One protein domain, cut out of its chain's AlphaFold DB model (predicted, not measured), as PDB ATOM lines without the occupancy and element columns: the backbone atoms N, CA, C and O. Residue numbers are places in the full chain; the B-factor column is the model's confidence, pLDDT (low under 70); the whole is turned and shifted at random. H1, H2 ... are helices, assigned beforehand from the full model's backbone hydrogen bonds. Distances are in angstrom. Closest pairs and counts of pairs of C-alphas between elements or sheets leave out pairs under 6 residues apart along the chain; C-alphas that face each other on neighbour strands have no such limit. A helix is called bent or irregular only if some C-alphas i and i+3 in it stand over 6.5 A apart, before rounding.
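AT A GLANCE: This is residues 267 to 335 of the 440 residues of an uncharacterized protein of Fonsecaea pedrosoi CBS 271.37 (UniProt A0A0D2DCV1). One long helix, H1, makes the main axis of this small all-helix domain, and H3 comes back towards its first residues, so that H1 and H3 form a loose V with the first and last printed residues at its narrow end. The four-residue H2 packs on the later part of H1, and from there a long loop, residues 297 to 323, winds to H3, swinging well away from H1 round residues 308 to 310. The printed part has 69 residues with three named helices, in the order H1, H2, H3, and no named strand; under half of the residues, 33 of the 69, are in named elements. The whole is compact, with a radius of gyration of the C-alphas of 11.7 A, and rounded, with spans of 30 by 27 by 22 A along its three main axes.

HOW THE PARTS SIT: The printed part opens with H1, residues 267 to 284, the longest helix by residues. After a short link of 8 residues comes H2, residues 293 to 296, which touches H1, with 9 pairs of C-alphas within 8 A. The closest C-alphas of the two are those of Gln 279 and Tyr 294, 4.7 A apart. H1 touches H2 with residues 275 to 282 alone, and the centres of the two helices are 10.9 A apart. A long link of 27 residues then runs to H3, residues 324 to 334. H2 and H3, though they follow each other in the chain, are apart. H3 touches no helix, but is near H1. H1 and H3 are close but not clearly touching, with 2 pairs of C-alphas within 8 A. Their closest C-alphas are those of Leu 270 and Lys 331, 6.8 A apart, and their centres are 12.4 A apart. Their lines stand at a steep tilt of 43 degrees, and they run opposite ways. In H1 and H3 every O i to N i+4 pair is within hydrogen-bond range; H2, with 4 residues, is too short for such a pair, and its one O i to N i+3 pair is within range.

IN THESE COORDINATES: H1 begins at His 267, with its C-alpha at (-17.738, -43.986, -33.873), and ends at Arg 284, with its C-alpha at (-12.871, -43.461, -59.081); its first and last C-alphas are 25.7 A apart. H2 runs from Asp 293 to Arg 296, 5.5 A from first to last C-alpha. Between H2 and H3, residues 299 to 301 and 304 to 306 are short helical runs that bear no name. Along the same stretch the C-alpha of Lys 308 is at (3.779, -46.999, -38.905). H3 runs from His 324 to Glu 334, 15.2 A from first to last C-alpha, and C-alpha 334 is at (-20.606, -34.249, -37.550). None of the three helices is bent.

THE WHOLE: The two C-alphas farthest apart are those of Gly 288 and Gly 333, 30.7 A from each other. The first and last printed C-alphas, those of His 267 and Tyr 335, are 7.1 A apart. The printed part, residues 267 to 335 of a full chain of 440 residues, has no cut. The link from H1 to H2 is short and the link from H2 to H3 is long. That long stretch, residues 297 to 323, has no named element, and its C-alphas lie 6 to 18 A from the mean of all C-alphas. The mean pLDDT of the printed part of this predicted model is 92.0, and the two residues under 70 are residues 310 to 311.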
ATOM      1  N   HIS A 267     -18.958 -43.309 -33.435       89.54
ATOM      2  CA  HIS A 267     -17.738 -43.986 -33.873       89.54
ATOM      3  C   HIS A 267     -18.024 -44.988 -34.994       89.54
ATOM      4  O   HIS A 267     -17.306 -45.019 -35.988       89.54
ATOM      5  N   GLN A 268     -19.090 -45.787 -34.879       92.09
ATOM      6  CA  GLN A 268     -19.509 -46.686 -35.959       92.09
ATOM      7  C   GLN A 268     -19.873 -45.909 -37.227       92.09
ATOM      8  O   GLN A 268     -19.488 -46.330 -38.316       92.09
ATOM      9  N   MET A 269     -20.556 -44.771 -37.094       93.42
ATOM     10  CA  MET A 269     -20.864 -43.882 -38.212       93.42
ATOM     11  C   MET A 269     -19.590 -43.332 -38.856       93.42
ATOM     12  O   MET A 269     -19.434 -43.444 -40.068       93.42
ATOM     13  N   LEU A 270     -18.623 -42.855 -38.067       92.82
ATOM     14  CA  LEU A 270     -17.322 -42.395 -38.562       92.82
ATOM     15  C   LEU A 270     -16.566 -43.498 -39.324       92.82
ATOM     16  O   LEU A 270     -16.030 -43.260 -40.407       92.82
ATOM     17  N   VAL A 271     -16.549 -44.727 -38.794       93.84
ATOM     18  CA  VAL A 271     -15.918 -45.887 -39.448       93.84
ATOM     19  C   VAL A 271     -16.645 -46.237 -40.757       93.84
ATOM     20  O   VAL A 271     -15.988 -46.531 -41.759       93.84
ATOM     21  N   LEU A 272     -17.984 -46.193 -40.780       95.35
ATOM     22  CA  LEU A 272     -18.786 -46.416 -41.990       95.35
ATOM     23  C   LEU A 272     -18.520 -45.353 -43.054       95.35
ATOM     24  O   LEU A 272     -18.337 -45.695 -44.220       95.35
ATOM     25  N   GLU A 273     -18.476 -44.079 -42.677       95.94
ATOM     26  CA  GLU A 273     -18.180 -42.991 -43.607       95.94
ATOM     27  C   GLU A 273     -16.760 -43.116 -44.170       95.94
ATOM     28  O   GLU A 273     -16.559 -42.936 -45.373       95.94
ATOM     29  N   LEU A 274     -15.787 -43.544 -43.356       95.80
ATOM     30  CA  LEU A 274     -14.431 -43.799 -43.844       95.80
ATOM     31  C   LEU A 274     -14.416 -44.976 -44.823       95.80
ATOM     32  O   LEU A 274     -13.780 -44.897 -45.873       95.80
ATOM     33  N   ARG A 275     -15.167 -46.047 -44.540       96.14
ATOM     34  CA  ARG A 275     -15.345 -47.160 -45.484       96.14
ATOM     35  C   ARG A 275     -15.905 -46.665 -46.819       96.14
ATOM     36  O   ARG A 275     -15.356 -47.008 -47.863       96.14
ATOM     37  N   LYS A 276     -16.962 -45.848 -46.801       97.27
ATOM     38  CA  LYS A 276     -17.574 -45.285 -48.015       97.27
ATOM     39  C   LYS A 276     -16.610 -44.378 -48.775       97.27
ATOM     40  O   LYS A 276     -16.554 -44.454 -50.003       97.27
ATOM     41  N   ARG A 277     -15.812 -43.568 -48.073       96.70
ATOM     42  CA  ARG A 277     -14.740 -42.759 -48.675       96.70
ATOM     43  C   ARG A 277     -13.744 -43.650 -49.418       96.70
ATOM     44  O   ARG A 277     -13.476 -43.416 -50.592       96.70
ATOM     45  N   MET A 278     -13.275 -44.722 -48.780       96.83
ATOM     46  CA  MET A 278     -12.333 -45.670 -49.388       96.83
ATOM     47  C   MET A 278     -12.946 -46.451 -50.565       96.83
ATOM     48  O   MET A 278     -12.270 -46.695 -51.561       96.83
ATOM     49  N   GLN A 279     -14.232 -46.807 -50.495       97.27
ATOM     50  CA  GLN A 279     -14.966 -47.414 -51.614       97.27
ATOM     51  C   GLN A 279     -15.114 -46.451 -52.798       97.27
ATOM     52  O   GLN A 279     -14.891 -46.839 -53.941       97.27
ATOM     53  N   THR A 280     -15.446 -45.185 -52.528       97.52
ATOM     54  CA  THR A 280     -15.547 -44.137 -53.554       97.52
ATOM     55  C   THR A 280     -14.206 -43.939 -54.250       97.52
ATOM     56  O   THR A 280     -14.154 -43.836 -55.472       97.52
ATOM     57  N   LEU A 281     -13.114 -43.948 -53.485       96.31
ATOM     58  CA  LEU A 281     -11.765 -43.873 -54.027       96.31
ATOM     59  C   LEU A 281     -11.441 -45.072 -54.932       96.31
ATOM     60  O   LEU A 281     -10.956 -44.881 -56.043       96.31
ATOM     61  N   ALA A 282     -11.756 -46.300 -54.513       97.00
ATOM     62  CA  ALA A 282     -11.551 -47.481 -55.354       97.00
ATOM     63  C   ALA A 282     -12.338 -47.419 -56.671       97.00
ATOM     64  O   ALA A 282     -11.777 -47.711 -57.730       97.00
ATOM     65  N   LEU A 283     -13.596 -46.972 -56.612       97.17
ATOM     66  CA  LEU A 283     -14.440 -46.745 -57.785       97.17
ATOM     67  C   LEU A 283     -13.814 -45.728 -58.747       97.17
ATOM     68  O   LEU A 283     -13.645 -46.023 -59.928       97.17
ATOM     69  N   ARG A 284     -13.430 -44.544 -58.248       96.37
ATOM     70  CA  ARG A 284     -12.871 -43.461 -59.081       96.37
ATOM     71  C   ARG A 284     -11.499 -43.807 -59.666       96.37
ATOM     72  O   ARG A 284     -11.152 -43.314 -60.735       96.37
ATOM     73  N   ARG A 285     -10.755 -44.710 -59.023       95.42
ATOM     74  CA  ARG A 285      -9.478 -45.251 -59.518       95.42
ATOM     75  C   ARG A 285      -9.626 -46.491 -60.404       95.42
ATOM     76  O   ARG A 285      -8.614 -47.047 -60.817       95.42
ATOM     77  N   GLY A 286     -10.852 -46.932 -60.698       96.14
ATOM     78  CA  GLY A 286     -11.102 -48.084 -61.571       96.14
ATOM     79  C   GLY A 286     -10.646 -49.425 -60.985       96.14
ATOM     80  O   GLY A 286     -10.381 -50.361 -61.733       96.14
ATOM     81  N   LEU A 287     -10.539 -49.537 -59.656       96.81
ATOM     82  CA  LEU A 287     -10.062 -50.749 -58.972       96.81
ATOM     83  C   LEU A 287     -11.155 -51.818 -58.806       96.81
ATOM     84  O   LEU A 287     -10.863 -52.950 -58.405       96.81
ATOM     85  N   GLY A 288     -12.398 -51.451 -59.116       95.29
ATOM     86  CA  GLY A 288     -13.596 -52.276 -59.026       95.29
ATOM     87  C   GLY A 288     -14.744 -51.542 -58.326       95.29
ATOM     88  O   GLY A 288     -14.580 -50.420 -57.846       95.29
ATOM     89  N   ASN A 289     -15.921 -52.164 -58.312       95.33
ATOM     90  CA  ASN A 289     -17.154 -51.632 -57.726       95.33
ATOM     91  C   ASN A 289     -17.760 -52.541 -56.645       95.33
ATOM     92  O   ASN A 289     -18.886 -52.308 -56.215       95.33
ATOM     93  N   GLY A 290     -17.040 -53.566 -56.199       94.78
ATOM     94  CA  GLY A 290     -17.451 -54.451 -55.120       94.78
ATOM     95  C   GLY A 290     -17.261 -53.822 -53.732       94.78
ATOM     96  O   GLY A 290     -16.444 -52.913 -53.542       94.78
ATOM     97  N   PRO A 291     -17.960 -54.338 -52.704       93.33
ATOM     98  CA  PRO A 291     -17.956 -53.762 -51.359       93.33
ATOM     99  C   PRO A 291     -16.597 -53.820 -50.656       93.33
ATOM    100  O   PRO A 291     -16.388 -53.067 -49.705       93.33
ATOM    101  N   GLU A 292     -15.692 -54.683 -51.123       94.45
ATOM    102  CA  GLU A 292     -14.355 -54.915 -50.567       94.45
ATOM    103  C   GLU A 292     -13.222 -54.409 -51.480       94.45
ATOM    104  O   GLU A 292     -12.051 -54.517 -51.113       94.45
ATOM    105  N   ASP A 293     -13.533 -53.826 -52.646       95.73
ATOM    106  CA  ASP A 293     -12.513 -53.346 -53.596       95.73
ATOM    107  C   ASP A 293     -11.718 -52.153 -53.056       95.73
ATOM    108  O   ASP A 293     -10.601 -51.896 -53.501       95.73
ATOM    109  N   TYR A 294     -12.216 -51.496 -52.003       95.42
ATOM    110  CA  TYR A 294     -11.457 -50.509 -51.233       95.42
ATOM    111  C   TYR A 294     -10.128 -51.057 -50.686       95.42
ATOM    112  O   TYR A 294      -9.199 -50.288 -50.455       95.42
ATOM    113  N   ARG A 295      -9.992 -52.379 -50.511       95.09
ATOM    114  CA  ARG A 295      -8.729 -53.019 -50.101       95.09
ATOM    115  C   ARG A 295      -7.649 -53.001 -51.180       95.09
ATOM    116  O   ARG A 295      -6.493 -53.286 -50.877       95.09
ATOM    117  N   ARG A 296      -8.019 -52.718 -52.430       96.54
ATOM    118  CA  ARG A 296      -7.092 -52.609 -53.564       96.54
ATOM    119  C   ARG A 296      -6.484 -51.215 -53.684       96.54
ATOM    120  O   ARG A 296      -5.584 -51.035 -54.499       96.54
ATOM    121  N   VAL A 297      -6.977 -50.242 -52.912       94.82
ATOM    122  CA  VAL A 297      -6.444 -48.877 -52.907       94.82
ATOM    123  C   VAL A 297      -4.941 -48.918 -52.577       94.82
ATOM    124  O   VAL A 297      -4.535 -49.610 -51.641       94.82
ATOM    125  N   PRO A 298      -4.092 -48.221 -53.353       92.99
ATOM    126  CA  PRO A 298      -2.668 -48.113 -53.066       92.99
ATOM    127  C   PRO A 298      -2.376 -47.513 -51.683       92.99
ATOM    128  O   PRO A 298      -3.090 -46.634 -51.197       92.99
ATOM    129  N   LYS A 299      -1.291 -47.968 -51.042       91.29
ATOM    130  CA  LYS A 299      -0.942 -47.579 -49.660       91.29
ATOM    131  C   LYS A 299      -0.656 -46.085 -49.487       91.29
ATOM    132  O   LYS A 299      -0.798 -45.574 -48.385       91.29
ATOM    133  N   ASP A 300      -0.237 -45.399 -50.542       90.14
ATOM    134  CA  ASP A 300       0.002 -43.951 -50.587       90.14
ATOM    135  C   ASP A 300      -1.285 -43.112 -50.510       90.14
ATOM    136  O   ASP A 300      -1.229 -41.933 -50.157       90.14
ATOM    137  N   LEU A 301      -2.441 -43.727 -50.782       93.08
ATOM    138  CA  LEU A 301      -3.763 -43.111 -50.657       93.08
ATOM    139  C   LEU A 301      -4.533 -43.596 -49.421       93.08
ATOM    140  O   LEU A 301      -5.698 -43.239 -49.229       93.08
ATOM    141  N   HIS A 302      -3.924 -44.437 -48.590       93.99
ATOM    142  CA  HIS A 302      -4.505 -44.792 -47.305       93.99
ATOM    143  C   HIS A 302      -4.386 -43.631 -46.312       93.99
ATOM    144  O   HIS A 302      -3.445 -42.842 -46.398       93.99
ATOM    145  N   PRO A 303      -5.269 -43.580 -45.301       93.54
ATOM    146  CA  PRO A 303      -5.064 -42.720 -44.150       93.54
ATOM    147  C   PRO A 303      -3.674 -42.912 -43.539       93.54
ATOM    148  O   PRO A 303      -3.286 -44.036 -43.194       93.54
ATOM    149  N   ALA A 304      -2.927 -41.819 -43.370       91.71
ATOM    150  CA  ALA A 304      -1.541 -41.871 -42.909       91.71
ATOM    151  C   ALA A 304      -1.399 -42.625 -41.570       91.71
ATOM    152  O   ALA A 304      -0.470 -43.415 -41.382       91.71
ATOM    153  N   TRP A 305      -2.380 -42.476 -40.669       91.77
ATOM    154  CA  TRP A 305      -2.398 -43.118 -39.350       91.77
ATOM    155  C   TRP A 305      -2.602 -44.645 -39.372       91.77
ATOM    156  O   TRP A 305      -2.477 -45.300 -38.330       91.77
ATOM    157  N   TRP A 306      -2.912 -45.250 -40.523       92.61
ATOM    158  CA  TRP A 306      -2.933 -46.711 -40.673       92.61
ATOM    159  C   TRP A 306      -1.530 -47.313 -40.778       92.61
ATOM    160  O   TRP A 306      -1.347 -48.510 -40.535       92.61
ATOM    161  N   HIS A 307      -0.530 -46.497 -41.106       90.18
ATOM    162  CA  HIS A 307       0.835 -46.933 -41.344       90.18
ATOM    163  C   HIS A 307       1.760 -46.500 -40.203       90.18
ATOM    164  O   HIS A 307       1.641 -45.422 -39.630       90.18
ATOM    165  N   LYS A 308       2.708 -47.369 -39.839       80.98
ATOM    166  CA  LYS A 308       3.779 -46.999 -38.905       80.98
ATOM    167  C   LYS A 308       4.861 -46.257 -39.690       80.98
ATOM    168  O   LYS A 308       5.506 -46.879 -40.528       80.98
ATOM    169  N   GLY A 309       5.086 -44.979 -39.395       75.99
ATOM    170  CA  GLY A 309       6.145 -44.173 -40.014       75.99
ATOM    171  C   GLY A 309       5.611 -42.978 -40.799       75.99
ATOM    172  O   GLY A 309       4.469 -42.572 -40.613       75.99
ATOM    173  N   VAL A 310       6.459 -42.402 -41.655       60.45
ATOM    174  CA  VAL A 310       6.190 -41.159 -42.398       60.45
ATOM    175  C   VAL A 310       5.354 -41.442 -43.653       60.45
ATOM    176  O   VAL A 310       5.794 -41.207 -44.776       60.45
ATOM    177  N   ALA A 311       4.154 -42.000 -43.483       69.17
ATOM    178  CA  ALA A 311       3.149 -41.881 -44.532       69.17
ATOM    179  C   ALA A 311       2.718 -40.410 -44.579       69.17
ATOM    180  O   ALA A 311       2.413 -39.823 -43.539       69.17
ATOM    181  N   ARG A 312       2.770 -39.794 -45.762       75.66
ATOM    182  CA  ARG A 312       2.229 -38.447 -45.959       75.66
ATOM    183  C   ARG A 312       0.739 -38.574 -46.209       75.66
ATOM    184  O   ARG A 312       0.323 -39.488 -46.916       75.66
ATOM    185  N   ASP A 313      -0.033 -37.671 -45.626       79.89
ATOM    186  CA  ASP A 313      -1.442 -37.575 -45.959       79.89
ATOM    187  C   ASP A 313      -1.569 -36.922 -47.340       79.89
ATOM    188  O   ASP A 313      -1.113 -35.797 -47.560       79.89
ATOM    189  N   THR A 314      -2.088 -37.684 -48.299       88.95
ATOM    190  CA  THR A 314      -2.199 -37.268 -49.699       88.95
ATOM    191  C   THR A 314      -3.575 -36.655 -49.925       88.95
ATOM    192  O   THR A 314      -4.590 -37.236 -49.542       88.95
ATOM    193  N   ILE A 315      -3.628 -35.501 -50.592       91.87
ATOM    194  CA  ILE A 315      -4.898 -34.889 -50.996       91.87
ATOM    195  C   ILE A 315      -5.580 -35.775 -52.042       91.87
ATOM    196  O   ILE A 315      -4.998 -36.105 -53.077       91.87
ATOM    197  N   ILE A 316      -6.844 -36.119 -51.795       92.18
ATOM    198  CA  ILE A 316      -7.639 -36.981 -52.673       92.18
ATOM    199  C   ILE A 316      -8.471 -36.105 -53.611       92.18
ATOM    200  O   ILE A 316      -9.674 -35.892 -53.421       92.18
ATOM    201  N   SER A 317      -7.809 -35.548 -54.624       91.24
ATOM    202  CA  SER A 317      -8.422 -34.584 -55.544       91.24
ATOM    203  C   SER A 317      -9.593 -35.152 -56.336       91.24
ATOM    204  O   SER A 317     -10.549 -34.456 -56.663       91.24
ATOM    205  N   ASP A 318      -9.532 -36.448 -56.622       90.07
ATOM    206  CA  ASP A 318     -10.575 -37.151 -57.335       90.07
ATOM    207  C   ASP A 318     -11.781 -37.459 -56.464       90.07
ATOM    208  O   ASP A 318     -12.754 -37.862 -57.061       90.07
ATOM    209  N   VAL A 319     -11.775 -37.278 -55.133       92.98
ATOM    210  CA  VAL A 319     -12.951 -37.490 -54.261       92.98
ATOM    211  C   VAL A 319     -13.583 -36.156 -53.864       92.98
ATOM    212  O   VAL A 319     -14.723 -35.889 -54.252       92.98
ATOM    213  N   ASP A 320     -12.845 -35.336 -53.116       93.14
ATOM    214  CA  ASP A 320     -13.324 -34.075 -52.535       93.14
ATOM    215  C   ASP A 320     -12.223 -33.015 -52.329       93.14
ATOM    216  O   ASP A 320     -12.478 -32.000 -51.684       93.14
ATOM    217  N   ASN A 321     -11.022 -33.218 -52.888       94.65
ATOM    218  CA  ASN A 321      -9.860 -32.332 -52.713       94.65
ATOM    219  C   ASN A 321      -9.432 -32.131 -51.249       94.65
ATOM    220  O   ASN A 321      -8.852 -31.096 -50.929       94.65
ATOM    221  N   LYS A 322      -9.673 -33.118 -50.379       95.55
ATOM    222  CA  LYS A 322      -9.229 -33.103 -48.978       95.55
ATOM    223  C   LYS A 322      -8.250 -34.228 -48.690       95.55
ATOM    224  O   LYS A 322      -8.326 -35.312 -49.285       95.55
ATOM    225  N   SER A 323      -7.346 -33.978 -47.756       93.69
ATOM    226  CA  SER A 323      -6.565 -35.028 -47.109       93.69
ATOM    227  C   SER A 323      -7.473 -35.897 -46.214       93.69
ATOM    228  O   SER A 323      -8.623 -35.533 -45.934       93.69
ATOM    229  N   HIS A 324      -7.015 -37.074 -45.775       93.54
ATOM    230  CA  HIS A 324      -7.811 -37.879 -44.837       93.54
ATOM    231  C   HIS A 324      -7.913 -37.219 -43.456       93.54
ATOM    232  O   HIS A 324      -8.956 -37.351 -42.818       93.54
ATOM    233  N   ASP A 325      -6.883 -36.492 -43.018       91.44
ATOM    234  CA  ASP A 325      -6.854 -35.732 -41.762       91.44
ATOM    235  C   ASP A 325      -7.816 -34.523 -41.791       91.44
ATOM    236  O   ASP A 325      -8.512 -34.240 -40.816       91.44
ATOM    237  N   GLU A 326      -7.924 -33.819 -42.918       94.04
ATOM    238  CA  GLU A 326      -8.911 -32.740 -43.080       94.04
ATOM    239  C   GLU A 326     -10.337 -33.294 -43.068       94.04
ATOM    240  O   GLU A 326     -11.223 -32.774 -42.384       94.04
ATOM    241  N   TRP A 327     -10.552 -34.396 -43.790       95.03
ATOM    242  CA  TRP A 327     -11.853 -35.047 -43.852       95.03
ATOM    243  C   TRP A 327     -12.273 -35.652 -42.506       95.03
ATOM    244  O   TRP A 327     -13.436 -35.534 -42.120       95.03
ATOM    245  N   ILE A 328     -11.355 -36.280 -41.759       92.19
ATOM    246  CA  ILE A 328     -11.679 -36.823 -40.432       92.19
ATOM    247  C   ILE A 328     -11.986 -35.688 -39.451       92.19
ATOM    248  O   ILE A 328     -12.919 -35.826 -38.667       92.19
ATOM    249  N   ALA A 329     -11.275 -34.554 -39.512       91.70
ATOM    250  CA  ALA A 329     -11.554 -33.397 -38.663       91.70
ATOM    251  C   ALA A 329     -12.962 -32.832 -38.910       91.70
ATOM    252  O   ALA A 329     -13.688 -32.547 -37.959       91.70
ATOM    253  N   GLU A 330     -13.384 -32.745 -40.174       93.77
ATOM    254  CA  GLU A 330     -14.757 -32.386 -40.542       93.77
ATOM    255  C   GLU A 330     -15.771 -33.408 -40.013       93.77
ATOM    256  O   GLU A 330     -16.765 -33.035 -39.385       93.77
ATOM    257  N   LYS A 331     -15.509 -34.707 -40.204       93.48
ATOM    258  CA  LYS A 331     -16.419 -35.766 -39.751       93.48
ATOM    259  C   LYS A 331     -16.493 -35.902 -38.241       93.48
ATOM    260  O   LYS A 331     -17.539 -36.303 -37.747       93.48
ATOM    261  N   LEU A 332     -15.451 -35.529 -37.507       89.91
ATOM    262  CA  LEU A 332     -15.498 -35.407 -36.051       89.91
ATOM    263  C   LEU A 332     -16.375 -34.226 -35.599       89.91
ATOM    264  O   LEU A 332     -16.869 -34.242 -34.478       89.91
ATOM    265  N   GLY A 333     -16.615 -33.224 -36.450       87.87
ATOM    266  CA  GLY A 333     -17.627 -32.195 -36.197       87.87
ATOM    267  C   GLY A 333     -19.062 -32.718 -36.344       87.87
ATOM    268  O   GLY A 333     -19.937 -32.336 -35.572       87.87
ATOM    269  N   GLU A 334     -19.299 -33.612 -37.307       90.74
ATOM    270  CA  GLU A 334     -20.606 -34.249 -37.550       90.74
ATOM    271  C   GLU A 334     -20.892 -35.387 -36.550       90.74
ATOM    272  O   GLU A 334     -21.996 -35.502 -36.020       90.74
ATOM    273  N   TYR A 335     -19.872 -36.196 -36.259       87.67
ATOM    274  CA  TYR A 335     -19.887 -37.346 -35.361       87.67
ATOM    275  C   TYR A 335     -18.788 -37.162 -34.308       87.67
ATOM    276  O   TYR A 335     -17.679 -37.677 -34.475       87.67
TER     277      TYR A 335